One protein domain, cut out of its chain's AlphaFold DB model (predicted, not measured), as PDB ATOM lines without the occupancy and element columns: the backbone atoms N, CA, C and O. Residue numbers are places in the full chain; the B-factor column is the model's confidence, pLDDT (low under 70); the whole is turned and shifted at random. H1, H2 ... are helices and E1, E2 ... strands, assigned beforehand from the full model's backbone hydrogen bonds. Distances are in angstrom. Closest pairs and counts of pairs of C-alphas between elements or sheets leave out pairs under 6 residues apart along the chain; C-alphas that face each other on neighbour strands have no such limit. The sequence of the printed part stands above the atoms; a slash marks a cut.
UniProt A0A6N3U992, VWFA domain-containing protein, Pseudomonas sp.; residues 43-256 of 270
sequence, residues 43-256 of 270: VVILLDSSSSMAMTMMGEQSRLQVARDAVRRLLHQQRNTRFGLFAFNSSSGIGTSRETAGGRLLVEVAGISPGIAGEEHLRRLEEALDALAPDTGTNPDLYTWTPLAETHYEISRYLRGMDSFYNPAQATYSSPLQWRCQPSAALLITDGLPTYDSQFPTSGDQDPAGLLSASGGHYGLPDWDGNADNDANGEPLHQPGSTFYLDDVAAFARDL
ATOM      1  N   VAL A  43      29.267  34.635  17.523       98.31
ATOM      2  CA  VAL A  43      28.982  33.219  17.764       98.31
ATOM      3  C   VAL A  43      27.785  33.115  18.694       98.31
ATOM      4  O   VAL A  43      27.841  33.549  19.843       98.31
ATOM      5  N   VAL A  44      26.692  32.539  18.203       98.56
ATOM      6  CA  VAL A  44      25.525  32.219  19.029       98.56
ATOM      7  C   VAL A  44      25.667  30.779  19.498       98.56
ATOM      8  O   VAL A  44      25.640  29.855  18.692       98.56
ATOM      9  N   ILE A  45      25.857  30.577  20.796       98.75
ATOM     10  CA  ILE A  45      25.946  29.239  21.378       98.75
ATOM     11  C   ILE A  45      24.528  28.756  21.658       98.75
ATOM     12  O   ILE A  45      23.801  29.418  22.392       98.75
ATOM     13  N   LEU A  46      24.153  27.599  21.122       98.44
ATOM     14  CA  LEU A  46      23.016  26.828  21.606       98.44
ATOM     15  C   LEU A  46      23.556  25.709  22.483       98.44
ATOM     16  O   LEU A  46      24.121  24.735  21.979       98.44
ATOM     17  N   LEU A  47      23.398  25.868  23.794       98.31
ATOM     18  CA  LEU A  47      23.693  24.793  24.723       98.31
ATOM     19  C   LEU A  47      22.415  23.997  24.967       98.31
ATOM     20  O   LEU A  47      21.440  24.534  25.492       98.31
ATOM     21  N   ASP A  48      22.453  22.718  24.611       97.25
ATOM     22  CA  ASP A  48      21.412  21.758  24.934       97.25
ATOM     23  C   ASP A  48      21.181  21.736  26.447       97.25
ATOM     24  O   ASP A  48      22.029  21.322  27.244       97.25
ATOM     25  N   SER A  49      20.013  22.246  26.823       96.06
ATOM     26  CA  SER A  49      19.528  22.302  28.192       96.06
ATOM     27  C   SER A  49      18.430  21.273  28.432       96.06
ATOM     28  O   SER A  49      17.575  21.504  29.282       96.06
ATOM     29  N   SER A  50      18.402  20.181  27.670       96.81
ATOM     30  CA  SER A  50      17.461  19.085  27.866       96.81
ATOM     31  C   SER A  50      17.676  18.397  29.214       96.81
ATOM     32  O   SER A  50      18.752  18.434  29.826       96.81
ATOM     33  N   SER A  51      16.638  17.717  29.687       96.25
ATOM     34  CA  SER A  51      16.728  16.917  30.908       96.25
ATOM     35  C   SER A  51      17.724  15.757  30.766       96.25
ATOM     36  O   SER A  51      18.409  15.437  31.740       96.25
ATOM     37  N   SER A  52      17.906  15.177  29.569       95.81
ATOM     38  CA  SER A  52      18.889  14.100  29.340       95.81
ATOM     39  C   SER A  52      20.322  14.548  29.614       95.81
ATOM     40  O   SER A  52      21.078  13.803  30.246       95.81
ATOM     41  N   MET A  53      20.669  15.784  29.246       97.38
ATOM     42  CA  MET A  53      21.976  16.377  29.527       97.38
ATOM     43  C   MET A  53      22.265  16.461  31.032       97.38
ATOM     44  O   MET A  53      23.393  16.221  31.473       97.38
ATOM     45  N   ALA A  54      21.261  16.795  31.845       96.69
ATOM     46  CA  ALA A  54      21.423  16.925  33.291       96.69
ATOM     47  C   ALA A  54      21.358  15.581  34.034       96.69
ATOM     48  O   ALA A  54      22.046  15.412  35.039       96.69
ATOM     49  N   MET A  55      20.559  14.631  33.544       95.50
ATOM     50  CA  MET A  55      20.374  13.317  34.169       95.50
ATOM     51  C   MET A  55      21.492  12.328  33.826       95.50
ATOM     52  O   MET A  55      21.756  11.398  34.590       95.50
ATOM     53  N   THR A  56      22.158  12.504  32.683       95.75
ATOM     54  CA  THR A  56      23.202  11.576  32.241       95.75
ATOM     55  C   THR A  56      24.555  11.950  32.830       95.75
ATOM     56  O   THR A  56      25.098  13.020  32.551       95.75
ATOM     57  N   MET A  57      25.132  11.036  33.611       96.06
ATOM     58  CA  MET A  57      26.428  11.226  34.263       96.06
ATOM     59  C   MET A  57      27.602  10.794  33.374       96.06
ATOM     60  O   MET A  57      27.569   9.755  32.718       96.06
ATOM     61  N   MET A  58      28.669  11.587  33.409       91.06
ATOM     62  CA  MET A  58      29.983  11.371  32.808       91.06
ATOM     63  C   MET A  58      31.035  11.370  33.926       91.06
ATOM     64  O   MET A  58      31.697  12.372  34.195       91.06
ATOM     65  N   GLY A  59      31.160  10.239  34.620       93.25
ATOM     66  CA  GLY A  59      31.932  10.170  35.862       93.25
ATOM     67  C   GLY A  59      31.181  10.866  36.999       93.25
ATOM     68  O   GLY A  59      30.051  10.493  37.302       93.25
ATOM     69  N   GLU A  60      31.800  11.868  37.621       94.69
ATOM     70  CA  GLU A  60      31.224  12.605  38.760       94.69
ATOM     71  C   GLU A  60      30.371  13.819  38.350       94.69
ATOM     72  O   GLU A  60      29.700  14.415  39.189       94.69
ATOM     73  N   GLN A  61      30.375  14.192  37.067       96.31
ATOM     74  CA  GLN A  61      29.649  15.347  36.532       96.31
ATOM     75  C   GLN A  61      28.558  14.900  35.558       96.31
ATOM     76  O   GLN A  61      28.710  13.881  34.890       96.31
ATOM     77  N   SER A  62      27.471  15.662  35.424       97.56
ATOM     78  CA  SER A  62      26.505  15.446  34.338       97.56
ATOM     79  C   SER A  62      27.079  15.889  32.987       97.56
ATOM     80  O   SER A  62      28.002  16.707  32.936       97.56
ATOM     81  N   ARG A  63      26.522  15.400  31.872       98.00
ATOM     82  CA  ARG A  63      26.879  15.885  30.523       98.00
ATOM     83  C   ARG A  63      26.686  17.394  30.398       98.00
ATOM     84  O   ARG A  63      27.539  18.069  29.827       98.00
ATOM     85  N   LEU A  64      25.627  17.926  31.008       97.94
ATOM     86  CA  LEU A  64      25.364  19.358  31.063       97.94
ATOM     87  C   LEU A  64      26.501  20.119  31.748       97.94
ATOM     88  O   LEU A  64      26.945  21.142  31.234       97.94
ATOM     89  N   GLN A  65      27.005  19.613  32.875       98.00
ATOM     90  CA  GLN A  65      28.131  20.236  33.571       98.00
ATOM     91  C   GLN A  65      29.411  20.190  32.723       98.00
ATOM     92  O   GLN A  65      30.082  21.211  32.573       98.00
ATOM     93  N   VAL A  66      29.708  19.049  32.094       98.00
ATOM     94  CA  VAL A  66      30.861  18.914  31.187       98.00
ATOM     95  C   VAL A  66      30.768  19.901  30.017       98.00
ATOM     96  O   VAL A  66      31.761  20.534  29.652       98.00
ATOM     97  N   ALA A  67      29.575  20.072  29.443       98.19
ATOM     98  CA  ALA A  67      29.341  21.005  28.349       98.19
ATOM     99  C   ALA A  67      29.491  22.470  28.792       98.19
ATOM    100  O   ALA A  67      30.160  23.238  28.098       98.19
ATOM    101  N   ARG A  68      28.981  22.854  29.973       98.38
ATOM    102  CA  ARG A  68      29.232  24.189  30.558       98.38
ATOM    103  C   ARG A  68      30.720  24.454  30.721       98.38
ATOM    104  O   ARG A  68      31.195  25.518  30.336       98.38
ATOM    105  N   ASP A  69      31.470  23.484  31.234       98.12
ATOM    106  CA  ASP A  69      32.909  23.631  31.449       98.12
ATOM    107  C   ASP A  69      33.692  23.697  30.126       98.12
ATOM    108  O   ASP A  69      34.709  24.389  30.027       98.12
ATOM    109  N   ALA A  70      33.221  23.027  29.071       98.12
ATOM    110  CA  ALA A  70      33.756  23.194  27.719       98.12
ATOM    111  C   ALA A  70      33.469  24.595  27.153       98.12
ATOM    112  O   ALA A  70      34.389  25.242  26.647       98.12
ATOM    113  N   VAL A  71      32.236  25.092  27.299       98.56
ATOM    114  CA  VAL A  71      31.856  26.442  26.861       98.56
ATOM    115  C   VAL A  71      32.643  27.510  27.618       98.56
ATOM    116  O   VAL A  71      33.206  28.397  26.987       98.56
ATOM    117  N   ARG A  72      32.782  27.409  28.945       98.50
ATOM    118  CA  ARG A  72      33.610  28.342  29.732       98.50
ATOM    119  C   ARG A  72      35.035  28.401  29.209       98.50
ATOM    120  O   ARG A  72      35.562  29.484  28.967       98.50
ATOM    121  N   ARG A  73      35.660  27.243  28.975       98.38
ATOM    122  CA  ARG A  73      37.017  27.194  28.407       98.38
ATOM    123  C   ARG A  73      37.084  27.873  27.041       98.38
ATOM    124  O   ARG A  73      38.029  28.622  26.809       98.38
ATOM    125  N   LEU A  74      36.091  27.662  26.177       97.81
ATOM    126  CA  LEU A  74      35.998  28.353  24.889       97.81
ATOM    127  C   LEU A  74      35.927  29.876  25.068       97.81
ATOM    128  O   LEU A  74      36.703  30.590  24.435       97.81
ATOM    129  N   LEU A  75      35.049  30.370  25.948       98.12
ATOM    130  CA  LEU A  75      34.893  31.803  26.219       98.12
ATOM    131  C   LEU A  75      36.211  32.421  26.704       98.12
ATOM    132  O   LEU A  75      36.646  33.439  26.172       98.12
ATOM    133  N   HIS A  76      36.903  31.769  27.644       97.56
ATOM    134  CA  HIS A  76      38.197  32.238  28.156       97.56
ATOM    135  C   HIS A  76      39.328  32.185  27.118       97.56
ATOM    136  O   HIS A  76      40.249  32.998  27.179       97.56
ATOM    137  N   GLN A  77      39.261  31.276  26.141       96.69
ATOM    138  CA  GLN A  77      40.249  31.164  25.061       96.69
ATOM    139  C   GLN A  77      39.997  32.142  23.904       96.69
ATOM    140  O   GLN A  77      40.950  32.605  23.280       96.69
ATOM    141  N   GLN A  78      38.737  32.474  23.611       95.44
ATOM    142  CA  GLN A  78      38.333  33.257  22.435       95.44
ATOM    143  C   GLN A  78      37.865  34.669  22.806       95.44
ATOM    144  O   GLN A  78      36.803  35.134  22.400       95.44
ATOM    145  N   ARG A  79      38.691  35.403  23.556       94.94
ATOM    146  CA  ARG A  79      38.337  36.733  24.088       94.94
ATOM    147  C   ARG A  79      38.145  37.833  23.032       94.94
ATOM    148  O   ARG A  79      37.625  38.891  23.365       94.94
ATOM    149  N   ASN A  80      38.548  37.613  21.776       93.31
ATOM    150  CA  ASN A  80      38.335  38.557  20.664       93.31
ATOM    151  C   ASN A  80      37.104  38.213  19.796       93.31
ATOM    152  O   ASN A  80      36.973  38.699  18.675       93.31
ATOM    153  N   THR A  81      36.216  37.364  20.305       95.00
ATOM    154  CA  THR A  81      34.966  36.964  19.650       95.00
ATOM    155  C   THR A  81      33.780  37.540  20.420       95.00
ATOM    156  O   THR A  81      33.893  37.889  21.598       95.00
ATOM    157  N   ARG A  82      32.641  37.699  19.747       98.12
ATOM    158  CA  ARG A  82      31.381  38.113  20.365       98.12
ATOM    159  C   ARG A  82      30.521  36.878  20.578       98.12
ATOM    160  O   ARG A  82      30.370  36.094  19.646       98.12
ATOM    161  N   PHE A  83      29.959  36.709  21.768       98.75
ATOM    162  CA  PHE A  83      29.205  35.505  22.114       98.75
ATOM    163  C   PHE A  83      27.805  35.842  22.592       98.75
ATOM    164  O   PHE A  83      27.621  36.785  23.346       98.75
ATOM    165  N   GLY A  84      26.828  35.054  22.163       98.69
ATOM    166  CA  GLY A  84      25.486  35.017  22.735       98.69
ATOM    167  C   GLY A  84      25.150  33.596  23.165       98.69
ATOM    168  O   GLY A  84      25.842  32.651  22.778       98.69
ATOM    169  N   LEU A  85      24.093  33.444  23.956       98.81
ATOM    170  CA  LEU A  85      23.677  32.151  24.490       98.81
ATOM    171  C   LEU A  85      22.173  31.945  24.316       98.81
ATOM    172  O   LEU A  85      21.372  32.767  24.758       98.81
ATOM    173  N   PHE A  86      21.825  30.811  23.723       98.62
ATOM    174  CA  PHE A  86      20.494  30.233  23.643       98.62
ATOM    175  C   PHE A  86      20.435  28.924  24.427       98.62
ATOM    176  O   PHE A  86      21.442  28.232  24.607       98.62
ATOM    177  N   ALA A  87      19.223  28.584  24.848       98.00
ATOM    178  CA  ALA A  87      18.876  27.303  25.445       98.00
ATOM    179  C   ALA A  87      17.456  26.898  25.025       98.00
ATOM    180  O   ALA A  87      16.653  27.762  24.659       98.00
ATOM    181  N   PHE A  88      17.133  25.611  25.114       97.75
ATOM    182  CA  PHE A  88      15.796  25.103  24.797       97.75
ATOM    183  C   PHE A  88      14.754  25.619  25.771       97.75
ATOM    184  O   PHE A  88      15.037  25.762  26.964       97.75
ATOM    185  N   ASN A  89      13.548  25.871  25.276       95.38
ATOM    186  CA  ASN A  89      12.427  26.265  26.111       95.38
ATOM    187  C   ASN A  89      12.098  25.173  27.128       95.38
ATOM    188  O   ASN A  89      12.091  23.985  26.822       95.38
ATOM    189  N   SER A  90      11.852  25.587  28.370       88.31
ATOM    190  CA  SER A  90      11.390  24.659  29.398       88.31
ATOM    191  C   SER A  90       9.972  24.208  29.072       88.31
ATOM    192  O   SER A  90       9.148  25.029  28.670       88.31
ATOM    193  N   SER A  91       9.680  22.929  29.301       86.94
ATOM    194  CA  SER A  91       8.323  22.418  29.131       86.94
ATOM    195  C   SER A  91       7.348  23.119  30.064       86.94
ATOM    196  O   SER A  91       7.604  23.281  31.260       86.94
ATOM    197  N   SER A  92       6.197  23.487  29.519       82.81
ATOM    198  CA  SER A  92       5.038  23.920  30.296       82.81
ATOM    199  C   SER A  92       3.780  23.212  29.800       82.81
ATOM    200  O   SER A  92       3.756  22.692  28.689       82.81
ATOM    201  N   GLY A  93       2.737  23.152  30.627       81.44
ATOM    202  CA  GLY A  93       1.541  22.362  30.321       81.44
ATOM    203  C   GLY A  93       1.713  20.868  30.623       81.44
ATOM    204  O   GLY A  93       2.652  20.463  31.304       81.44
ATOM    205  N   ILE A  94       0.758  20.051  30.176       75.81
ATOM    206  CA  ILE A  94       0.687  18.608  30.462       75.81
ATOM    207  C   ILE A  94       0.177  17.840  29.243       75.81
ATOM    208  O   ILE A  94      -0.674  18.340  28.500       75.81
ATOM    209  N   GLY A  95       0.656  16.607  29.057       75.31
ATOM    210  CA  GLY A  95       0.197  15.728  27.976       75.31
ATOM    211  C   GLY A  95       0.253  16.389  26.591       75.31
ATOM    212  O   GLY A  95       1.299  16.878  26.178       75.31
ATOM    213  N   THR A  96      -0.876  16.413  25.877       71.50
ATOM    214  CA  THR A  96      -0.997  16.992  24.521       71.50
ATOM    215  C   THR A  96      -1.033  18.520  24.486       71.50
ATOM    216  O   THR A  96      -0.978  19.096  23.409       71.50
ATOM    217  N   SER A  97      -1.175  19.185  25.633       74.12
ATOM    218  CA  SER A  97      -1.159  20.652  25.751       74.12
ATOM    219  C   SER A  97       0.206  21.160  26.211       74.12
ATOM    220  O   SER A  97       0.294  22.203  26.857       74.12
ATOM    221  N   ARG A  98       1.255  20.366  25.986       80.88
ATOM    222  CA  ARG A  98       2.608  20.714  26.389       80.88
ATOM    223  C   ARG A  98       3.233  21.648  25.361       80.88
ATOM    224  O   ARG A  98       3.324  21.300  24.191       80.88
ATOM    225  N   GLU A  99       3.730  22.777  25.839       83.38
ATOM    226  CA  GLU A  99       4.548  23.703  25.066       83.38
ATOM    227  C   GLU A  99       6.013  23.407  25.372       83.38
ATOM    228  O   GLU A  99       6.464  23.580  26.508       83.38
ATOM    229  N   THR A 100       6.743  22.925  24.371       87.56
ATOM    230  CA  THR A 100       8.182  22.632  24.470       87.56
ATOM    231  C   THR A 100       8.963  23.104  23.242       87.56
ATOM    232  O   THR A 100      10.147  22.793  23.118       87.56
ATOM    233  N   ALA A 101       8.304  23.834  22.346       93.69
ATOM    234  CA  ALA A 101       8.872  24.184  21.061       93.69
ATOM    235  C   ALA A 101       9.987  25.228  21.180       93.69
ATOM    236  O   ALA A 101       9.887  26.195  21.948       93.69
ATOM    237  N   GLY A 102      11.021  25.044  20.371       95.75
ATOM    238  CA  GLY A 102      12.120  25.963  20.148       95.75
ATOM    239  C   GLY A 102      12.945  26.292  21.386       95.75
ATOM    240  O   GLY A 102      13.050  25.542  22.361       95.75
ATOM    241  N   GLY A 103      13.569  27.462  21.334       96.31
ATOM    242  CA  GLY A 103      14.439  27.937  22.395       96.31
ATOM    243  C   GLY A 103      14.284  29.418  22.658       96.31
ATOM    244  O   GLY A 103      13.497  30.118  22.023       96.31
ATOM    245  N   ARG A 104      15.056  29.896  23.627       95.94
ATOM    246  CA  ARG A 104      15.062  31.294  24.054       95.94
ATOM    247  C   ARG A 104      16.476  31.832  24.138       95.94
ATOM    248  O   ARG A 104      17.406  31.140  24.562       95.94
ATOM    249  N   LEU A 105      16.593  33.109  23.804       97.94
ATOM    250  CA  LEU A 105      17.782  33.903  24.045       97.94
ATOM    251  C   LEU A 105      17.954  34.122  25.554       97.94
ATOM    252  O   LEU A 105      17.079  34.681  26.211       97.94
ATOM    253  N   LEU A 106      19.086  33.688  26.105       97.81
ATOM    254  CA  LEU A 106      19.467  33.954  27.495       97.81
ATOM    255  C   LEU A 106      20.353  35.190  27.600       97.81
ATOM    256  O   LEU A 106      20.211  35.988  28.525       97.81
ATOM    257  N   VAL A 107      21.283  35.339  26.656       98.56
ATOM    258  CA  VAL A 107      22.222  36.459  26.623       98.56
ATOM    259  C   VAL A 107      22.452  36.885  25.178       98.56
ATOM    260  O   VAL A 107      22.915  36.088  24.362       98.56
ATOM    261  N   GLU A 108      22.156  38.149  24.875       98.31
ATOM    262  CA  GLU A 108      22.434  38.773  23.574       98.31
ATOM    263  C   GLU A 108      23.921  38.728  23.216       98.31
ATOM    264  O   GLU A 108      24.779  38.841  24.089       98.31
ATOM    265  N   VAL A 109      24.232  38.646  21.923       98.56
ATOM    266  CA  VAL A 109      25.607  38.650  21.426       98.56
ATOM    267  C   VAL A 109      26.283  39.997  21.674       98.56
ATOM    268  O   VAL A 109      25.952  41.012  21.051       98.56
ATOM    269  N   ALA A 110      27.325  39.992  22.502       98.12
ATOM    270  CA  ALA A 110      28.225  41.125  22.669       98.12
ATOM    271  C   ALA A 110      29.692  40.680  22.801       98.12
ATOM    272  O   ALA A 110      30.023  39.496  22.824       98.12
ATOM    273  N   GLY A 111      30.610  41.649  22.790       97.12
ATOM    274  CA  GLY A 111      32.044  41.377  22.902       97.12
ATOM    275  C   GLY A 111      32.438  40.986  24.322       97.12
ATOM    276  O   GLY A 111      31.957  41.590  25.276       97.12
ATOM    277  N   ILE A 112      33.351  40.023  24.449       97.88
ATOM    278  CA  ILE A 112      33.904  39.577  25.738       97.88
ATOM    279  C   ILE A 112      35.380  39.960  25.917       97.88
ATOM    280  O   ILE A 112      36.083  39.340  26.706       97.88
ATOM    281  N   SER A 113      35.902  40.942  25.182       96.38
ATOM    282  CA  SER A 113      37.310  41.355  25.291       96.38
ATOM    283  C   SER A 113      37.654  41.897  26.686       96.38
ATOM    284  O   SER A 113      36.775  42.470  27.329       96.38
ATOM    285  N   PRO A 114      38.912  41.797  27.154       95.44
ATOM    286  CA  PRO A 114      39.308  42.368  28.441       95.44
ATOM    287  C   PRO A 114      38.928  43.851  28.560       95.44
ATOM    288  O   PRO A 114      39.156  44.638  27.640       95.44
ATOM    289  N   GLY A 115      38.346  44.225  29.697       96.31
ATOM    290  CA  GLY A 115      37.796  45.558  29.952       96.31
ATOM    291  C   GLY A 115      36.402  45.480  30.571       96.31
ATOM    292  O   GLY A 115      35.747  44.448  30.492       96.31
ATOM    293  N   ILE A 116      35.937  46.574  31.182       97.25
ATOM    294  CA  ILE A 116      34.729  46.582  32.031       97.25
ATOM    295  C   ILE A 116      33.519  45.944  31.329       97.25
ATOM    296  O   ILE A 116      32.944  44.997  31.853       97.25
ATOM    297  N   ALA A 117      33.176  46.412  30.125       97.25
ATOM    298  CA  ALA A 117      32.006  45.921  29.394       97.25
ATOM    299  C   ALA A 117      32.137  44.449  28.958       97.25
ATOM    300  O   ALA A 117      31.156  43.707  28.984       97.25
ATOM    301  N   GLY A 118      33.338  44.021  28.560       97.94
ATOM    302  CA  GLY A 118      33.556  42.650  28.104       97.94
ATOM    303  C   GLY A 118      33.635  41.644  29.250       97.94
ATOM    304  O   GLY A 118      33.103  40.547  29.116       97.94
ATOM    305  N   GLU A 119      34.209  42.024  30.394       98.31
ATOM    306  CA  GLU A 119      34.174  41.211  31.618       98.31
ATOM    307  C   GLU A 119      32.752  41.113  32.186       98.31
ATOM    308  O   GLU A 119      32.319  40.043  32.605       98.31
ATOM    309  N   GLU A 120      31.977  42.204  32.150       98.62
ATOM    310  CA  GLU A 120      30.567  42.171  32.548       98.62
ATOM    311  C   GLU A 120      29.755  41.221  31.661       98.62
ATOM    312  O   GLU A 120      28.908  40.474  32.150       98.62
ATOM    313  N   HIS A 121      30.003  41.242  30.353       98.69
ATOM    314  CA  HIS A 121      29.314  40.359  29.428       98.69
ATOM    315  C   HIS A 121      29.743  38.893  29.574       98.69
ATOM    316  O   HIS A 121      28.880  38.017  29.582       98.69
ATOM    317  N   LEU A 122      31.039  38.628  29.775       98.75
ATOM    318  CA  LEU A 122      31.544  37.292  30.096       98.75
ATOM    319  C   LEU A 122      30.887  36.741  31.368       98.75
ATOM    320  O   LEU A 122      30.368  35.628  31.345       98.75
ATOM    321  N   ARG A 123      30.806  37.548  32.432       98.69
ATOM    322  CA  ARG A 123      30.111  37.176  33.671       98.69
ATOM    323  C   ARG A 123      28.641  36.835  33.422       98.69
ATOM    324  O   ARG A 123      28.170  35.825  33.927       98.69
ATOM    325  N   ARG A 124      27.917  37.631  32.621       98.75
ATOM    326  CA  ARG A 124      26.512  37.339  32.266       98.75
ATOM    327  C   ARG A 124      26.360  36.000  31.541       98.75
ATOM    328  O   ARG A 124      25.402  35.282  31.808       98.75
ATOM    329  N   LEU A 125      27.288  35.659  30.644       98.81
ATOM    330  CA  LEU A 125      27.302  34.356  29.971       98.81
ATOM    331  C   LEU A 125      27.542  33.218  30.970       98.81
ATOM    332  O   LEU A 125      26.821  32.227  30.941       98.81
ATOM    333  N   GLU A 126      28.515  33.361  31.871       98.69
ATOM    334  CA  GLU A 126      28.820  32.350  32.891       98.69
ATOM    335  C   GLU A 126      27.661  32.148  33.877       98.69
ATOM    336  O   GLU A 126      27.283  31.009  34.144       98.69
ATOM    337  N   GLU A 127      27.037  33.235  34.337       98.75
ATOM    338  CA  GLU A 127      25.849  33.200  35.196       98.75
ATOM    339  C   GLU A 127      24.664  32.524  34.496       98.75
ATOM    340  O   GLU A 127      23.973  31.704  35.101       98.75
ATOM    341  N   ALA A 128      24.445  32.811  33.210       98.62
ATOM    342  CA  ALA A 128      23.394  32.164  32.431       98.62
ATOM    343  C   ALA A 128      23.657  30.663  32.228       98.62
ATOM    344  O   ALA A 128      22.720  29.869  32.306       98.62
ATOM    345  N   LEU A 129      24.918  30.258  32.019       98.44
ATOM    346  CA  LEU A 129      25.309  28.845  31.958       98.44
ATOM    347  C   LEU A 129      25.041  28.132  33.288       98.44
ATOM    348  O   LEU A 129      24.534  27.012  33.282       98.44
ATOM    349  N   ASP A 130      25.357  28.766  34.420       97.75
ATOM    350  CA  ASP A 130      25.090  28.211  35.752       97.75
ATOM    351  C   ASP A 130      23.598  28.086  36.054       97.75
ATOM    352  O   ASP A 130      23.172  27.086  36.638       97.75
ATOM    353  N   ALA A 131      22.805  29.060  35.607       97.81
ATOM    354  CA  ALA A 131      21.365  29.109  35.826       97.81
ATOM    355  C   ALA A 131      20.569  28.075  35.013       97.81
ATOM    356  O   ALA A 131      19.383  27.876  35.282       97.81
ATOM    357  N   LEU A 132      21.180  27.402  34.031       96.62
ATOM    358  CA  LEU A 132      20.531  26.276  33.365       96.62
ATOM    359  C   LEU A 132      20.245  25.185  34.405       96.62
ATOM    360  O   LEU A 132      21.141  24.697  35.083       96.62
ATOM    361  N   ALA A 133      18.990  24.791  34.555       95.00
ATOM    362  CA  ALA A 133      18.597  23.781  35.532       95.00
ATOM    363  C   ALA A 133      17.339  23.055  35.037       95.00
ATOM    364  O   ALA A 133      16.254  23.296  35.565       95.00
ATOM    365  N   PRO A 134      17.448  22.229  33.979       95.31
ATOM    366  CA  PRO A 134      16.308  21.440  33.533       95.31
ATOM    367  C   PRO A 134      15.897  20.434  34.606       95.31
ATOM    368  O   PRO A 134      16.718  20.008  35.422       95.31
ATOM    369  N   ASP A 135      14.620  20.053  34.599       94.69
ATOM    370  CA  ASP A 135      14.082  19.108  35.572       94.69
ATOM    371  C   ASP A 135      14.778  17.743  35.446       94.69
ATOM    372  O   ASP A 135      14.927  17.207  34.346       94.69
ATOM    373  N   THR A 136      15.220  17.194  36.573       94.44
ATOM    374  CA  THR A 136      15.872  15.875  36.677       94.44
ATOM    375  C   THR A 136      15.058  14.895  37.518       94.44
ATOM    376  O   THR A 136      15.554  13.842  37.922       94.44
ATOM    377  N   GLY A 137      13.810  15.254  37.825       92.31
ATOM    378  CA  GLY A 137      12.894  14.452  38.608       92.31
ATOM    379  C   GLY A 137      12.335  13.272  37.821       92.31
ATOM    380  O   GLY A 137      12.825  12.864  36.769       92.31
ATOM    381  N   THR A 138      11.266  12.688  38.349       90.69
ATOM    382  CA  THR A 138      10.609  11.519  37.751       90.69
ATOM    383  C   THR A 138       9.369  11.875  36.940       90.69
ATOM    384  O   THR A 138       8.710  10.961  36.453       90.69
ATOM    385  N   ASN A 139       9.020  13.162  36.818       90.00
ATOM    386  CA  ASN A 139       7.836  13.608  36.089       90.00
ATOM    387  C   ASN A 139       8.195  14.019  34.649       90.00
ATOM    388  O   ASN A 139       8.733  15.111  34.460       90.00
ATOM    389  N   PRO A 140       7.833  13.224  33.624       85.50
ATOM    390  CA  PRO A 140       8.154  13.544  32.237       85.50
ATOM    391  C   PRO A 140       7.444  14.791  31.693       85.50
ATOM    392  O   PRO A 140       7.842  15.294  30.646       85.50
ATOM    393  N   ASP A 141       6.401  15.291  32.369       86.69
ATOM    394  CA  ASP A 141       5.766  16.574  32.031       86.69
ATOM    395  C   ASP A 141       6.669  17.781  32.297       86.69
ATOM    396  O   ASP A 141       6.491  18.819  31.668       86.69
ATOM    397  N   LEU A 142       7.660  17.639  33.181       89.94
ATOM    398  CA  LEU A 142       8.591  18.714  33.531       89.94
ATOM    399  C   LEU A 142       9.893  18.660  32.725       89.94
ATOM    400  O   LEU A 142      10.707  19.582  32.804       89.94
ATOM    401  N   TYR A 143      10.107  17.594  31.952       92.88
ATOM    402  CA  TYR A 143      11.347  17.422  31.208       92.88
ATOM    403  C   TYR A 143      11.494  18.473  30.127       92.88
ATOM    404  O   TYR A 143      10.556  18.746  29.387       92.88
ATOM    405  N   THR A 144      12.690  19.039  30.017       94.94
ATOM    406  CA  THR A 144      13.055  19.869  28.869       94.94
ATOM    407  C   THR A 144      13.464  18.942  27.727       94.94
ATOM    408  O   THR A 144      14.333  18.088  27.923       94.94
ATOM    409  N   TRP A 145      12.816  19.088  26.571       94.69
ATOM    410  CA  TRP A 145      13.062  18.276  25.373       94.69
ATOM    411  C   TRP A 145      14.164  18.887  24.500       94.69
ATOM    412  O   TRP A 145      14.815  19.850  24.914       94.69
ATOM    413  N   THR A 146      14.395  18.308  23.321       96.56
ATOM    414  CA  THR A 146      15.524  18.642  22.439       96.56
ATOM    415  C   THR A 146      15.048  19.193  21.077       96.56
ATOM    416  O   THR A 146      15.268  18.536  20.056       96.56
ATOM    417  N   PRO A 147      14.403  20.377  21.027       96.88
ATOM    418  CA  PRO A 147      13.927  21.020  19.796       96.88
ATOM    419  C   PRO A 147      15.085  21.691  19.024       96.88
ATOM    420  O   PRO A 147      15.278  22.913  19.083       96.88
ATOM    421  N   LEU A 148      15.944  20.891  18.381       96.88
ATOM    422  CA  LEU A 148      17.193  21.362  17.767       96.88
ATOM    423  C   LEU A 148      16.961  22.299  16.583       96.88
ATOM    424  O   LEU A 148      17.490  23.416  16.586       96.88
ATOM    425  N   ALA A 149      16.217  21.849  15.576       97.44
ATOM    426  CA  ALA A 149      15.966  22.603  14.359       97.44
ATOM    427  C   ALA A 149      15.077  23.819  14.644       97.44
ATOM    428  O   ALA A 149      15.386  24.918  14.193       97.44
ATOM    429  N   GLU A 150      14.054  23.676  15.484       97.81
ATOM    430  CA  GLU A 150      13.218  24.784  15.949       97.81
ATOM    431  C   GLU A 150      14.055  25.862  16.663       97.81
ATOM    432  O   GLU A 150      13.946  27.056  16.382       97.81
ATOM    433  N   THR A 151      14.969  25.476  17.557       98.06
ATOM    434  CA  THR A 151      15.814  26.471  18.236       98.06
ATOM    435  C   THR A 151      16.833  27.100  17.291       98.06
ATOM    436  O   THR A 151      17.134  28.289  17.409       98.06
ATOM    437  N   HIS A 152      17.365  26.338  16.334       97.88
ATOM    438  CA  HIS A 152      18.237  26.895  15.304       97.88
ATOM    439  C   HIS A 152      17.491  27.898  14.412       97.88
ATOM    440  O   HIS A 152      18.019  28.973  14.108       97.88
ATOM    441  N   TYR A 153      16.232  27.609  14.080       97.75
ATOM    442  CA  TYR A 153      15.348  28.533  13.384       97.75
ATOM    443  C   TYR A 153      15.174  29.827  14.187       97.75
ATOM    444  O   TYR A 153      15.348  30.920  13.644       97.75
ATOM    445  N   GLU A 154      14.936  29.728  15.494       97.88
ATOM    446  CA  GLU A 154      14.819  30.893  16.374       97.88
ATOM    447  C   GLU A 154      16.105  31.740  16.417       97.88
ATOM    448  O   GLU A 154      16.052  32.972  16.374       97.88
ATOM    449  N   ILE A 155      17.278  31.098  16.415       97.88
ATOM    450  CA  ILE A 155      18.571  31.789  16.302       97.88
ATOM    451  C   ILE A 155      18.651  32.578  14.990       97.88
ATOM    452  O   ILE A 155      19.119  33.720  14.996       97.88
ATOM    453  N   SER A 156      18.164  32.019  13.876       96.44
ATOM    454  CA  SER A 156      18.109  32.744  12.600       96.44
ATOM    455  C   SER A 156      17.251  34.013  12.708       96.44
ATOM    456  O   SER A 156      17.656  35.075  12.228       96.44
ATOM    457  N   ARG A 157      16.114  33.949  13.419       96.31
ATOM    458  CA  ARG A 157      15.232  35.104  13.654       96.31
ATOM    459  C   ARG A 157      15.913  36.173  14.494       96.31
ATOM    460  O   ARG A 157      15.837  37.354  14.159       96.31
ATOM    461  N   TYR A 158      16.624  35.761  15.544       97.06
ATOM    462  CA  TYR A 158      17.421  36.660  16.375       97.06
ATOM    463  C   TYR A 158      18.499  37.382  15.566       97.06
ATOM    464  O   TYR A 158      18.611  38.608  15.632       97.06
ATOM    465  N   LEU A 159      19.251  36.651  14.738       95.56
ATOM    466  CA  LEU A 159      20.260  37.247  13.863       95.56
ATOM    467  C   LEU A 159      19.645  38.235  12.863       95.56
ATOM    468  O   LEU A 159      20.258  39.265  12.579       95.56
ATOM    469  N   ARG A 160      18.421  37.973  12.398       94.31
ATOM    470  CA  ARG A 160      17.653  38.839  11.491       94.31
ATOM    471  C   ARG A 160      16.938  40.006  12.178       94.31
ATOM    472  O   ARG A 160      16.453  40.902  11.493       94.31
ATOM    473  N   GLY A 161      16.898  40.033  13.512       94.31
ATOM    474  CA  GLY A 161      16.188  41.058  14.284       94.31
ATOM    475  C   GLY A 161      14.666  41.000  14.113       94.31
ATOM    476  O   GLY A 161      14.017  42.038  14.011       94.31
ATOM    477  N   MET A 162      14.113  39.792  13.999       93.69
ATOM    478  CA  MET A 162      12.673  39.558  13.862       93.69
ATOM    479  C   MET A 162      11.997  39.362  15.223       93.69
ATOM    480  O   MET A 162      12.657  39.243  16.257       93.69
ATOM    481  N   ASP A 163      10.670  39.284  15.216       95.50
ATOM    482  CA  ASP A 163       9.916  38.803  16.371       95.50
ATOM    483  C   ASP A 163      10.213  37.323  16.640       95.50
ATOM    484  O   ASP A 163      10.422  36.527  15.717       95.50
ATOM    485  N   SER A 164      10.220  36.963  17.923       95.81
ATOM    486  CA  SER A 164      10.379  35.576  18.354       95.81
ATOM    487  C   SER A 164       9.207  34.723  17.869       95.81
ATOM    488  O   SER A 164       8.051  35.118  18.034       95.81
ATOM    489  N   PHE A 165       9.481  33.547  17.294       96.00
ATOM    490  CA  PHE A 165       8.413  32.639  16.865       96.00
ATOM    491  C   PHE A 165       7.865  31.827  18.038       96.00
ATOM    492  O   PHE A 165       6.653  31.745  18.223       96.00
ATOM    493  N   TYR A 166       8.760  31.271  18.856       95.62
ATOM    494  CA  TYR A 166       8.389  30.399  19.977       95.62
ATOM    495  C   TYR A 166       8.141  31.152  21.286       95.62
ATOM    496  O   TYR A 166       7.613  30.584  22.238       95.62
ATOM    497  N   ASN A 167       8.504  32.436  21.358       94.12
ATOM    498  CA  ASN A 167       8.328  33.261  22.551       94.12
ATOM    499  C   ASN A 167       7.675  34.614  22.210       94.12
ATOM    500  O   ASN A 167       8.268  35.665  22.462       94.12
ATOM    501  N   PRO A 168       6.432  34.636  21.694       88.56
ATOM    502  CA  PRO A 168       5.788  35.853  21.182       88.56
ATOM    503  C   PRO A 168       5.524  36.933  22.247       88.56
ATOM    504  O   PRO A 168       5.205  38.070  21.917       88.56
ATOM    505  N   ALA A 169       5.643  36.597  23.536       86.88
ATOM    506  CA  ALA A 169       5.583  37.567  24.628       86.88
ATOM    507  C   ALA A 169       6.886  38.380  24.797       86.88
ATOM    508  O   ALA A 169       6.903  39.348  25.558       86.88
ATOM    509  N   GLN A 170       7.980  37.979  24.140       82.00
ATOM    510  CA  GLN A 170       9.237  38.724  24.137       82.00
ATOM    511  C   GLN A 170       9.161  39.905  23.166       82.00
ATOM    512  O   GLN A 170       8.442  39.876  22.170       82.00
ATOM    513  N   ALA A 171       9.928  40.956  23.460       84.50
ATOM    514  CA  ALA A 171      10.113  42.047  22.515       84.50
ATOM    515  C   ALA A 171      10.835  41.553  21.251       84.50
ATOM    516  O   ALA A 171      11.613  40.598  21.310       84.50
ATOM    517  N   THR A 172      10.610  42.245  20.132       93.88
ATOM    518  CA  THR A 172      11.344  42.046  18.877       93.88
ATOM    519  C   THR A 172      12.847  41.985  19.127       93.88
ATOM    520  O   THR A 172      13.395  42.817  19.862       93.88
ATOM    521  N   TYR A 173      13.528  41.028  18.501       95.69
ATOM    522  CA  TYR A 173      14.963  40.890  18.679       95.69
ATOM    523  C   TYR A 173      15.737  42.077  18.113       95.69
ATOM    524  O   TYR A 173      15.477  42.569  17.016       95.69
ATOM    525  N   SER A 174      16.778  42.476  18.838       93.88
ATOM    526  CA  SER A 174      17.808  43.360  18.304       93.88
ATOM    527  C   SER A 174      18.884  42.520  17.619       93.88
ATOM    528  O   SER A 174      19.618  41.782  18.283       93.88
ATOM    529  N   SER A 175      18.982  42.623  16.288       94.62
ATOM    530  CA  SER A 175      20.015  41.918  15.522       94.62
ATOM    531  C   SER A 175      21.416  42.300  16.027       94.62
ATOM    532  O   SER A 175      21.739  43.492  16.099       94.62
ATOM    533  N   PRO A 176      22.294  41.324  16.323       94.88
ATOM    534  CA  PRO A 176      23.658  41.600  16.760       94.88
ATOM    535  C   PRO A 176      24.624  41.895  15.608       94.88
ATOM    536  O   PRO A 176      25.819  42.098  15.845       94.88
ATOM    537  N   LEU A 177      24.146  41.867  14.361       93.06
ATOM    538  CA  LEU A 177      24.948  42.132  13.174       93.06
ATOM    539  C   LEU A 177      25.254  43.626  13.082       93.06
ATOM    540  O   LEU A 177      24.369  44.464  12.931       93.06
ATOM    541  N   GLN A 178      26.539  43.955  13.172       90.88
ATOM    542  CA  GLN A 178      27.038  45.326  13.141       90.88
ATOM    543  C   GLN A 178      27.591  45.703  11.761       90.88
ATOM    544  O   GLN A 178      27.615  46.885  11.421       90.88
ATOM    545  N   TRP A 179      28.035  44.719  10.969       89.00
ATOM    546  CA  TRP A 179      28.692  44.933   9.676       89.00
ATOM    547  C   TRP A 179      28.264  43.890   8.640       89.00
ATOM    548  O   TRP A 179      28.100  42.723   8.984       89.00
ATOM    549  N   ARG A 180      28.188  44.288   7.362       84.44
ATOM    550  CA  ARG A 180      27.799  43.418   6.228       84.44
ATOM    551  C   ARG A 180      28.617  42.139   6.086       84.44
ATOM    552  O   ARG A 180      28.080  41.097   5.749       84.44
ATOM    553  N   CYS A 181      29.915  42.212   6.366       81.38
ATOM    554  CA  CYS A 181      30.818  41.064   6.273       81.38
ATOM    555  C   CYS A 181      31.249  40.557   7.655       81.38
ATOM    556  O   CYS A 181      32.358  40.045   7.794       81.38
ATOM    557  N   GLN A 182      30.429  40.760   8.693       88.06
ATOM    558  CA  GLN A 182      30.712  40.226  10.021       88.06
ATOM    559  C   GLN A 182      30.472  38.711  10.025       88.06
ATOM    560  O   GLN A 182      29.322  38.290   9.881       88.06
ATOM    561  N   PRO A 183      31.514  37.879  10.223       90.81
ATOM    562  CA  PRO A 183      31.323  36.437  10.287       90.81
ATOM    563  C   PRO A 183      30.368  36.097  11.429       90.81
ATOM    564  O   PRO A 183      30.532  36.608  12.539       90.81
ATOM    565  N   SER A 184      29.380  35.251  11.154       92.50
ATOM    566  CA  SER A 184      28.393  34.819  12.140       92.50
ATOM    567  C   SER A 184      28.214  33.309  12.070       92.50
ATOM    568  O   SER A 184      28.140  32.752  10.978       92.50
ATOM    569  N   ALA A 185      28.185  32.649  13.224       94.81
ATOM    570  CA  ALA A 185      28.019  31.203  13.320       94.81
ATOM    571  C   ALA A 185      27.136  30.833  14.514       94.81
ATOM    572  O   ALA A 185      27.197  31.479  15.563       94.81
ATOM    573  N   ALA A 186      26.362  29.759  14.375       96.00
ATOM    574  CA  ALA A 186      25.744  29.086  15.507       96.00
ATOM    575  C   ALA A 186      26.624  27.901  15.933       96.00
ATOM    576  O   ALA A 186      27.042  27.104  15.094       96.00
ATOM    577  N   LEU A 187      26.909  27.786  17.229       97.62
ATOM    578  CA  LEU A 187      27.590  26.636  17.821       97.62
ATOM    579  C   LEU A 187      26.575  25.824  18.623       97.62
ATOM    580  O   LEU A 187      26.217  26.215  19.732       97.62
ATOM    581  N   LEU A 188      26.125  24.704  18.059       97.50
ATOM    582  CA  LEU A 188      25.241  23.755  18.732       97.50
ATOM    583  C   LEU A 188      26.047  22.732  19.536       97.50
ATOM    584  O   LEU A 188      26.976  22.116  19.015       97.50
ATOM    585  N   ILE A 189      25.674  22.536  20.799       98.00
ATOM    586  CA  ILE A 189      26.276  21.546  21.698       98.00
ATOM    587  C   ILE A 189      25.140  20.718  22.291       98.00
ATOM    588  O   ILE A 189      24.413  21.230  23.132       98.00
ATOM    589  N   THR A 190      25.001  19.462  21.861       96.75
ATOM    590  CA  THR A 190      23.909  18.545  22.238       96.75
ATOM    591  C   THR A 190      24.416  17.123  22.464       96.75
ATOM    592  O   THR A 190      25.491  16.767  21.973       96.75
ATOM    593  N   ASP A 191      23.673  16.320  23.232       93.38
ATOM    594  CA  ASP A 191      23.985  14.911  23.495       93.38
ATOM    595  C   ASP A 191      23.070  13.899  22.799       93.38
ATOM    596  O   ASP A 191      23.205  12.693  23.053       93.38
ATOM    597  N   GLY A 192      22.163  14.349  21.934       90.06
ATOM    598  CA  GLY A 192      21.142  13.472  21.389       90.06
ATOM    599  C   GLY A 192      20.509  13.939  20.090       90.06
ATOM    600  O   GLY A 192      20.755  15.028  19.581       90.06
ATOM    601  N   LEU A 193      19.686  13.040  19.558       96.25
ATOM    602  CA  LEU A 193      18.794  13.312  18.442       96.25
ATOM    603  C   LEU A 193      17.638  14.215  18.907       96.25
ATOM    604  O   LEU A 193      17.281  14.180  20.090       96.25
ATOM    605  N   PRO A 194      17.028  14.980  17.992       96.62
ATOM    606  CA  PRO A 194      15.926  15.871  18.326       96.62
ATOM    607  C   PRO A 194      14.702  15.128  18.880       96.62
ATOM    608  O   PRO A 194      14.447  13.962  18.560       96.62
ATOM    609  N   THR A 195      13.946  15.828  19.723       95.00
ATOM    610  CA  THR A 195      12.642  15.413  20.263       95.00
ATOM    611  C   THR A 195      11.740  16.633  20.359       95.00
ATOM    612  O   THR A 195      12.209  17.694  20.766       95.00
ATOM    613  N   TYR A 196      10.458  16.472  20.018       93.81
ATOM    614  CA  TYR A 196       9.506  17.582  19.901       93.81
ATOM    615  C   TYR A 196      10.056  18.744  19.053       93.81
ATOM    616  O   TYR A 196      10.089  19.878  19.508       93.81
ATOM    617  N   ASP A 197      10.504  18.426  17.836       95.38
ATOM    618  CA  ASP A 197      11.199  19.337  16.910       95.38
ATOM    619  C   ASP A 197      10.464  19.386  15.551       95.38
ATOM    620  O   ASP A 197      10.976  18.983  14.513       95.38
ATOM    621  N   SER A 198       9.187  19.777  15.575       93.69
ATOM    622  CA  SER A 198       8.233  19.619  14.455       93.69
ATOM    623  C   SER A 198       7.399  20.866  14.131       93.69
ATOM    624  O   SER A 198       6.636  20.879  13.164       93.69
ATOM    625  N   GLN A 199       7.504  21.920  14.936       94.56
ATOM    626  CA  GLN A 199       6.672  23.114  14.872       94.56
ATOM    627  C   GLN A 199       7.424  24.238  14.162       94.56
ATOM    628  O   GLN A 199       8.151  25.013  14.777       94.56
ATOM    629  N   PHE A 200       7.200  24.363  12.859       95.25
ATOM    630  CA  PHE A 200       7.843  25.370  12.016       95.25
ATOM    631  C   PHE A 200       6.824  26.357  11.439       95.25
ATOM    632  O   PHE A 200       5.619  26.082  11.424       95.25
ATOM    633  N   PRO A 201       7.273  27.530  10.962       94.81
ATOM    634  CA  PRO A 201       6.445  28.376  10.119       94.81
ATOM    635  C   PRO A 201       5.899  27.591   8.927       94.81
ATOM    636  O   PRO A 201       6.547  26.693   8.405       94.81
ATOM    637  N   THR A 202       4.717  27.976   8.468       92.44
ATOM    638  CA  THR A 202       4.006  27.310   7.366       92.44
ATOM    639  C   THR A 202       3.562  28.289   6.280       92.44
ATOM    640  O   THR A 202       2.895  27.905   5.321       92.44
ATOM    641  N   SER A 203       3.881  29.579   6.431       92.00
ATOM    642  CA  SER A 203       3.412  30.630   5.528       92.00
ATOM    643  C   SER A 203       4.339  31.843   5.485       92.00
ATOM    644  O   SER A 203       5.059  32.144   6.441       92.00
ATOM    645  N   GLY A 204       4.265  32.592   4.379       90.44
ATOM    646  CA  GLY A 204       5.008  33.842   4.191       90.44
ATOM    647  C   GLY A 204       4.657  34.938   5.202       90.44
ATOM    648  O   GLY A 204       5.499  35.783   5.485       90.44
ATOM    649  N   ASP A 205       3.456  34.896   5.785       91.44
ATOM    650  CA  ASP A 205       3.057  35.817   6.853       91.44
ATOM    651  C   ASP A 205       3.832  35.541   8.150       91.44
ATOM    652  O   ASP A 205       4.135  36.461   8.905       91.44
ATOM    653  N   GLN A 206       4.177  34.272   8.401       93.00
ATOM    654  CA  GLN A 206       4.971  33.874   9.559       93.00
ATOM    655  C   GLN A 206       6.462  34.083   9.323       93.00
ATOM    656  O   GLN A 206       7.130  34.546  10.240       93.00
ATOM    657  N   ASP A 207       6.988  33.758   8.136       93.06
ATOM    658  CA  ASP A 207       8.322  34.180   7.689       93.06
ATOM    659  C   ASP A 207       8.365  34.365   6.163       93.06
ATOM    660  O   ASP A 207       8.290  33.369   5.437       93.06
ATOM    661  N   PRO A 208       8.545  35.593   5.646       90.06
ATOM    662  CA  PRO A 208       8.544  35.842   4.206       90.06
ATOM    663  C   PRO A 208       9.750  35.221   3.493       90.06
ATOM    664  O   PRO A 208       9.680  34.968   2.292       90.06
ATOM    665  N   ALA A 209      10.846  34.943   4.207       90.12
ATOM    666  CA  ALA A 209      12.032  34.332   3.620       90.12
ATOM    667  C   ALA A 209      11.801  32.869   3.213       90.12
ATOM    668  O   ALA A 209      12.444  32.392   2.281       90.12
ATOM    669  N   GLY A 210      10.825  32.188   3.824       88.25
ATOM    670  CA  GLY A 210      10.404  30.848   3.406       88.25
ATOM    671  C   GLY A 210       9.825  30.798   1.984       88.25
ATOM    672  O   GLY A 210       9.696  29.724   1.411       88.25
ATOM    673  N   LEU A 211       9.511  31.947   1.370       87.12
ATOM    674  CA  LEU A 211       9.083  32.029  -0.031       87.12
ATOM    675  C   LEU A 211      10.257  32.037  -1.031       87.12
ATOM    676  O   LEU A 211      10.019  31.981  -2.236       87.12
ATOM    677  N   LEU A 212      11.508  32.144  -0.561       78.81
ATOM    678  CA  LEU A 212      12.688  32.279  -1.426       78.81
ATOM    679  C   LEU A 212      13.189  30.939  -1.989       78.81
ATOM    680  O   LEU A 212      13.612  30.915  -3.140       78.81
ATOM    681  N   SER A 213      13.097  29.833  -1.234       66.75
ATOM    682  CA  SER A 213      13.506  28.483  -1.698       66.75
ATOM    683  C   SER A 213      12.423  27.757  -2.499       66.75
ATOM    684  O   SER A 213      12.414  26.541  -2.637       66.75
ATOM    685  N   ALA A 214      11.461  28.486  -3.057       54.69
ATOM    686  CA  ALA A 214      10.348  27.864  -3.750       54.69
ATOM    687  C   ALA A 214      10.780  27.283  -5.112       54.69
ATOM    688  O   ALA A 214      10.493  27.856  -6.167       54.69
ATOM    689  N   SER A 215      11.374  26.089  -5.132       53.38
ATOM    690  CA  SER A 215      11.165  25.182  -6.256       53.38
ATOM    691  C   SER A 215       9.657  24.921  -6.359       53.38
ATOM    692  O   SER A 215       9.065  24.230  -5.538       53.38
ATOM    693  N   GLY A 216       9.004  25.540  -7.344       53.62
ATOM    694  CA  GLY A 216       7.595  25.278  -7.661       53.62
ATOM    695  C   GLY A 216       6.537  26.072  -6.880       53.62
ATOM    696  O   GLY A 216       5.361  25.750  -7.003       53.62
ATOM    697  N   GLY A 217       6.897  27.126  -6.136       60.94
ATOM    698  CA  GLY A 217       5.911  28.004  -5.474       60.94
ATOM    699  C   GLY A 217       5.389  27.513  -4.113       60.94
ATOM    700  O   GLY A 217       4.371  28.021  -3.642       60.94
ATOM    701  N   HIS A 218       6.065  26.547  -3.489       71.75
ATOM    702  CA  HIS A 218       5.774  26.075  -2.133       71.75
ATOM    703  C   HIS A 218       6.557  26.863  -1.074       71.75
ATOM    704  O   HIS A 218       7.585  27.470  -1.369       71.75
ATOM    705  N   TYR A 219       6.044  26.871   0.157       87.38
ATOM    706  CA  TYR A 219       6.745  27.426   1.311       87.38
ATOM    707  C   TYR A 219       7.878  26.477   1.716       87.38
ATOM    708  O   TYR A 219       7.605  25.317   1.999       87.38
ATOM    709  N   GLY A 220       9.124  26.952   1.701       88.50
ATOM    710  CA  GLY A 220      10.328  26.119   1.818       88.50
ATOM    711  C   GLY A 220      10.782  25.806   3.243       88.50
ATOM    712  O   GLY A 220      11.948  25.524   3.440       88.50
ATOM    713  N   LEU A 221       9.933  25.939   4.261       92.38
ATOM    714  CA  LEU A 221      10.245  25.438   5.606       92.38
ATOM    715  C   LEU A 221       9.202  24.382   5.997       92.38
ATOM    716  O   LEU A 221       8.026  24.554   5.653       92.38
ATOM    717  N   PRO A 222       9.583  23.338   6.755       92.56
ATOM    718  CA  PRO A 222      10.929  23.100   7.295       92.56
ATOM    719  C   PRO A 222      11.940  22.477   6.327       92.56
ATOM    720  O   PRO A 222      13.120  22.636   6.590       92.56
ATOM    721  N   ASP A 223      11.495  21.834   5.246       91.44
ATOM    722  CA  ASP A 223      12.332  21.193   4.213       91.44
ATOM    723  C   ASP A 223      12.795  22.255   3.192       91.44
ATOM    724  O   ASP A 223      12.025  22.688   2.327       91.44
ATOM    725  N   TRP A 224      14.017  22.764   3.379       91.62
ATOM    726  CA  TRP A 224      14.560  23.910   2.641       91.62
ATOM    727  C   TRP A 224      15.281  23.489   1.373       91.62
ATOM    728  O   TRP A 224      15.229  24.230   0.383       91.62
ATOM    729  N   ASP A 225      15.962  22.343   1.395       87.12
ATOM    730  CA  ASP A 225      16.700  21.839   0.240       87.12
ATOM    731  C   ASP A 225      15.859  20.914  -0.666       87.12
ATOM    732  O   ASP A 225      16.252  20.655  -1.813       87.12
ATOM    733  N   GLY A 226      14.669  20.506  -0.211       87.06
ATOM    734  CA  GLY A 226      13.728  19.649  -0.926       87.06
ATOM    735  C   GLY A 226      14.122  18.170  -0.914       87.06
ATOM    736  O   GLY A 226      13.617  17.405  -1.749       87.06
ATOM    737  N   ASN A 227      15.074  17.768  -0.071       87.25
ATOM    738  CA  ASN A 227      15.659  16.437  -0.050       87.25
ATOM    739  C   ASN A 227      15.107  15.580   1.097       87.25
ATOM    740  O   ASN A 227      15.731  15.382   2.130       87.25
ATOM    741  N   ALA A 228      13.994  14.904   0.836       88.38
ATOM    742  CA  ALA A 228      13.367  14.033   1.829       88.38
ATOM    743  C   ALA A 228      14.191  12.785   2.254       88.38
ATOM    744  O   ALA A 228      13.744  12.046   3.130       88.38
ATOM    745  N   ASP A 229      15.347  12.487   1.638       89.50
ATOM    746  CA  ASP A 229      16.155  11.296   1.970       89.50
ATOM    747  C   ASP A 229      16.886  11.416   3.327       89.50
ATOM    748  O   ASP A 229      17.233  10.397   3.937       89.50
ATOM    749  N   ASN A 230      17.144  12.641   3.793       88.69
ATOM    750  CA  ASN A 230      17.748  12.978   5.092       88.69
ATOM    751  C   ASN A 230      16.721  13.453   6.127       88.69
ATOM    752  O   ASN A 230      17.083  13.618   7.295       88.69
ATOM    753  N   ASP A 231      15.452  13.541   5.739       90.81
ATOM    754  CA  ASP A 231      14.395  14.061   6.592       90.81
ATOM    755  C   ASP A 231      13.688  12.958   7.372       90.81
ATOM    756  O   ASP A 231      13.558  11.800   6.958       90.81
ATOM    757  N   ALA A 232      13.142  13.350   8.518       92.06
ATOM    758  CA  ALA A 232      12.186  12.539   9.250       92.06
ATOM    759  C   ALA A 232      11.011  13.400   9.705       92.06
ATOM    760  O   ALA A 232      11.178  14.538  10.137       92.06
ATOM    761  N   ASN A 233       9.810  12.824   9.637       91.62
ATOM    762  CA  ASN A 233       8.587  13.426  10.156       91.62
ATOM    763  C   ASN A 233       7.671  12.352  10.747       91.62
ATOM    764  O   ASN A 233       6.707  11.899  10.125       91.62
ATOM    765  N   GLY A 234       8.056  11.859  11.916       89.56
ATOM    766  CA  GLY A 234       7.461  10.712  12.576       89.56
ATOM    767  C   GLY A 234       6.865  11.039  13.938       89.56
ATOM    768  O   GLY A 234       7.195  12.021  14.592       89.56
ATOM    769  N   GLU A 235       6.009  10.129  14.388       90.06
ATOM    770  CA  GLU A 235       5.424  10.119  15.725       90.06
ATOM    771  C   GLU A 235       5.802   8.809  16.438       90.06
ATOM    772  O   GLU A 235       5.972   7.777  15.780       90.06
ATOM    773  N   PRO A 236       5.870   8.796  17.781       92.06
ATOM    774  CA  PRO A 236       5.575   9.909  18.678       92.06
ATOM    775  C   PRO A 236       6.752  10.890  18.861       92.06
ATOM    776  O   PRO A 236       7.886  10.451  19.040       92.06
ATOM    777  N   LEU A 237       6.485  12.202  18.927       91.56
ATOM    778  CA  LEU A 237       7.513  13.268  18.998       91.56
ATOM    779  C   LEU A 237       8.523  13.175  20.161       91.56
ATOM    780  O   LEU A 237       9.622  13.722  20.080       91.56
ATOM    781  N   HIS A 238       8.188  12.479  21.251       90.44
ATOM    782  CA  HIS A 238       9.125  12.259  22.362       90.44
ATOM    783  C   HIS A 238      10.221  11.235  22.047       90.44
ATOM    784  O   HIS A 238      11.156  11.086  22.835       90.44
ATOM    785  N   GLN A 239      10.090  10.475  20.957       93.31
ATOM    786  CA  GLN A 239      11.122   9.535  20.545       93.31
ATOM    787  C   GLN A 239      12.298  10.284  19.911       93.31
ATOM    788  O   GLN A 239      12.075  11.130  19.038       93.31
ATOM    789  N   PRO A 240      13.543   9.980  20.328       94.75
ATOM    790  CA  PRO A 240      14.732  10.565  19.724       94.75
ATOM    791  C   PRO A 240      14.779  10.309  18.217       94.75
ATOM    792  O   PRO A 240      14.687   9.160  17.786       94.75
ATOM    793  N   GLY A 241      14.952  11.373  17.433       94.81
ATOM    794  CA  GLY A 241      15.005  11.296  15.972       94.81
ATOM    795  C   GLY A 241      13.641  11.091  15.316       94.81
ATOM    796  O   GLY A 241      13.568  10.576  14.206       94.81
ATOM    797  N   SER A 242      12.557  11.472  15.999       93.44
ATOM    798  CA  SER A 242      11.219  11.540  15.394       93.44
ATOM    799  C   SER A 242      11.168  12.519  14.218       93.44
ATOM    800  O   SER A 242      10.377  12.327  13.304       93.44
ATOM    801  N   THR A 243      12.032  13.532  14.212       95.62
ATOM    802  CA  THR A 243      12.132  14.547  13.159       95.62
ATOM    803  C   THR A 243      13.586  14.829  12.797       95.62
ATOM    804  O   THR A 243      14.445  14.720  13.666       95.62
ATOM    805  N   PHE A 244      13.875  15.179  11.543       95.81
ATOM    806  CA  PHE A 244      15.193  15.654  11.099       95.81
ATOM    807  C   PHE A 244      14.987  16.798  10.112       95.81
ATOM    808  O   PHE A 244      14.465  16.553   9.035       95.81
ATOM    809  N   TYR A 245      15.337  18.015  10.537       95.81
ATOM    810  CA  TYR A 245      15.245  19.250   9.738       95.81
ATOM    811  C   TYR A 245      16.371  20.247  10.068       95.81
ATOM    812  O   TYR A 245      16.321  21.423   9.710       95.81
ATOM    813  N   LEU A 246      17.358  19.851  10.882       95.88
ATOM    814  CA  LEU A 246      18.366  20.795  11.380       95.88
ATOM    815  C   LEU A 246      19.264  21.293  10.245       95.88
ATOM    816  O   LEU A 246      19.670  22.452  10.239       95.88
ATOM    817  N   ASP A 247      19.596  20.408   9.321       94.06
ATOM    818  CA  ASP A 247      20.330  20.697   8.102       94.06
ATOM    819  C   ASP A 247      19.560  21.624   7.166       94.06
ATOM    820  O   ASP A 247      20.157  22.601   6.716       94.06
ATOM    821  N   ASP A 248      18.257  21.422   6.973       94.31
ATOM    822  CA  ASP A 248      17.420  22.348   6.206       94.31
ATOM    823  C   ASP A 248      17.355  23.731   6.824       94.31
ATOM    824  O   ASP A 248      17.603  24.740   6.167       94.31
ATOM    825  N   VAL A 249      17.071  23.806   8.122       95.44
ATOM    826  CA  VAL A 249      16.971  25.089   8.816       95.44
ATOM    827  C   VAL A 249      18.340  25.781   8.872       95.44
ATOM    828  O   VAL A 249      18.421  27.014   8.825       95.44
ATOM    829  N   ALA A 250      19.436  25.020   8.932       94.56
ATOM    830  CA  ALA A 250      20.785  25.566   8.826       94.56
ATOM    831  C   ALA A 250      21.114  26.043   7.405       94.56
ATOM    832  O   ALA A 250      21.756  27.087   7.251       94.56
ATOM    833  N   ALA A 251      20.668  25.323   6.374       92.88
ATOM    834  CA  ALA A 251      20.784  25.738   4.981       92.88
ATOM    835  C   ALA A 251      19.971  27.014   4.727       92.88
ATOM    836  O   ALA A 251      20.522  27.982   4.208       92.88
ATOM    837  N   PHE A 252      18.736  27.079   5.230       93.12
ATOM    838  CA  PHE A 252      17.913  28.281   5.266       93.12
ATOM    839  C   PHE A 252      18.686  29.445   5.881       93.12
ATOM    840  O   PHE A 252      18.952  30.435   5.207       93.12
ATOM    841  N   ALA A 253      19.141  29.322   7.132       92.88
ATOM    842  CA  ALA A 253      19.864  30.397   7.811       92.88
ATOM    843  C   ALA A 253      21.150  30.830   7.079       92.88
ATOM    844  O   ALA A 253      21.552  31.990   7.185       92.88
ATOM    845  N   ARG A 254      21.797  29.912   6.351       91.38
ATOM    846  CA  ARG A 254      22.999  30.172   5.552       91.38
ATOM    847  C   ARG A 254      22.702  30.896   4.238       91.38
ATOM    848  O   ARG A 254      23.503  31.741   3.840       91.38
ATOM    849  N   ASP A 255      21.623  30.532   3.558       90.12
ATOM    850  CA  ASP A 255      21.284  31.047   2.229       90.12
ATOM    851  C   ASP A 255      20.633  32.432   2.291       90.12
ATOM    852  O   ASP A 255      20.660  33.186   1.314       90.12
ATOM    853  N   LEU A 256      20.063  32.793   3.443       87.06
ATOM    854  CA  LEU A 256      19.470  34.105   3.640       87.06
ATOM    855  C   LEU A 256      20.498  35.219   3.791       87.06
ATOM    856  O   LEU A 256      21.500  35.114   4.498       87.06
TER     857      LEU A 256
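What this domain is: This is residues 43 to 256 of the 270 residues of the protein "VWFA domain-containing protein" of Pseudomonas sp. (UniProt A0A6N3U992). A twisted sheet of four strands stands between helices: H2 and H3 lie side by side over one face, and H4 covers the other, with H6 packed on H4. Long loops and the short H5 extend the domain beyond H4 and H6. The printed part has 214 residues, with six named helices and four named strands in the order E1 H1 H2 E2 E3 H3 H4 E4 H5 H6. The sheet runs E3 E2 E1 E4 and is mixed; the class is mixed, helices and strands, though under half of the residues are in named elements. The whole is compact, with a radius of gyration of the C-alphas of 17.3 A and spans of 52 by 47 by 32 A.

Where its parts are: E1, residues 43 to 47, begins with C-alpha 43 at (28.982, 33.219, 17.764). H1, residues 51 to 55, precedes H2, residues 63 to 77, 21.0 A long. E2, residues 82 to 88, measures 20.8 A, and E3, residues 103 to 111, 22.2 A; E3 bends by 52 degrees at residue 106. H3, residues 116 to 131, measures 22.3 A, and H4, residues 148 to 160, 18.6 A. E4 is residues 184 to 189, 16.5 A, and H5 residues 208 to 211. H6, residues 246 to 255, 14.0 A, ends with C-alpha 255 at (21.284, 31.047, 2.229).

How they stand to each other: E1 is parallel to E4, with N 46 and O 187 2.8 A apart, and to E2, with N 45 and O 84 2.9 A apart. E2 and E3 form an antiparallel hairpin, with N 106 and O 85 2.8 A apart. E1, H1 H2 and E2 make a strand-helix-strand unit, two parallel neighbour strands with helices between, its crossover right-handed. The domain has three layers, helices on both faces of the sheet: H2 and H3 on one, H4 on the opposite face. H2 and H3 touch at Arg 68 and Leu 129, their closest C-alphas, 6.2 A, at a shallow tilt of 8 degrees, opposite ways. H4 and H6 touch, closest at the C-alphas of Ala 149 and Leu 246, 4.2 A. H6 only grazes the sheet, with residues 250 to 254. H1 touches H2 with H2's residues 63 to 65 alone, closest at the C-alphas of Met 53 and Leu 64, 4.8 A. H5 touches no helix. Every O i to N i+4 pair is within hydrogen-bond range in H1, H2, H3, H4 and H6; H5 is too short for one.

The domain as a whole: The C-alphas farthest apart, of Glu 60 and Gly 216, are 53.6 A apart. The printed part has no cut. The link from H5 to H6, 34 residues, is long. Residues 213 to 217 have pLDDT under 70.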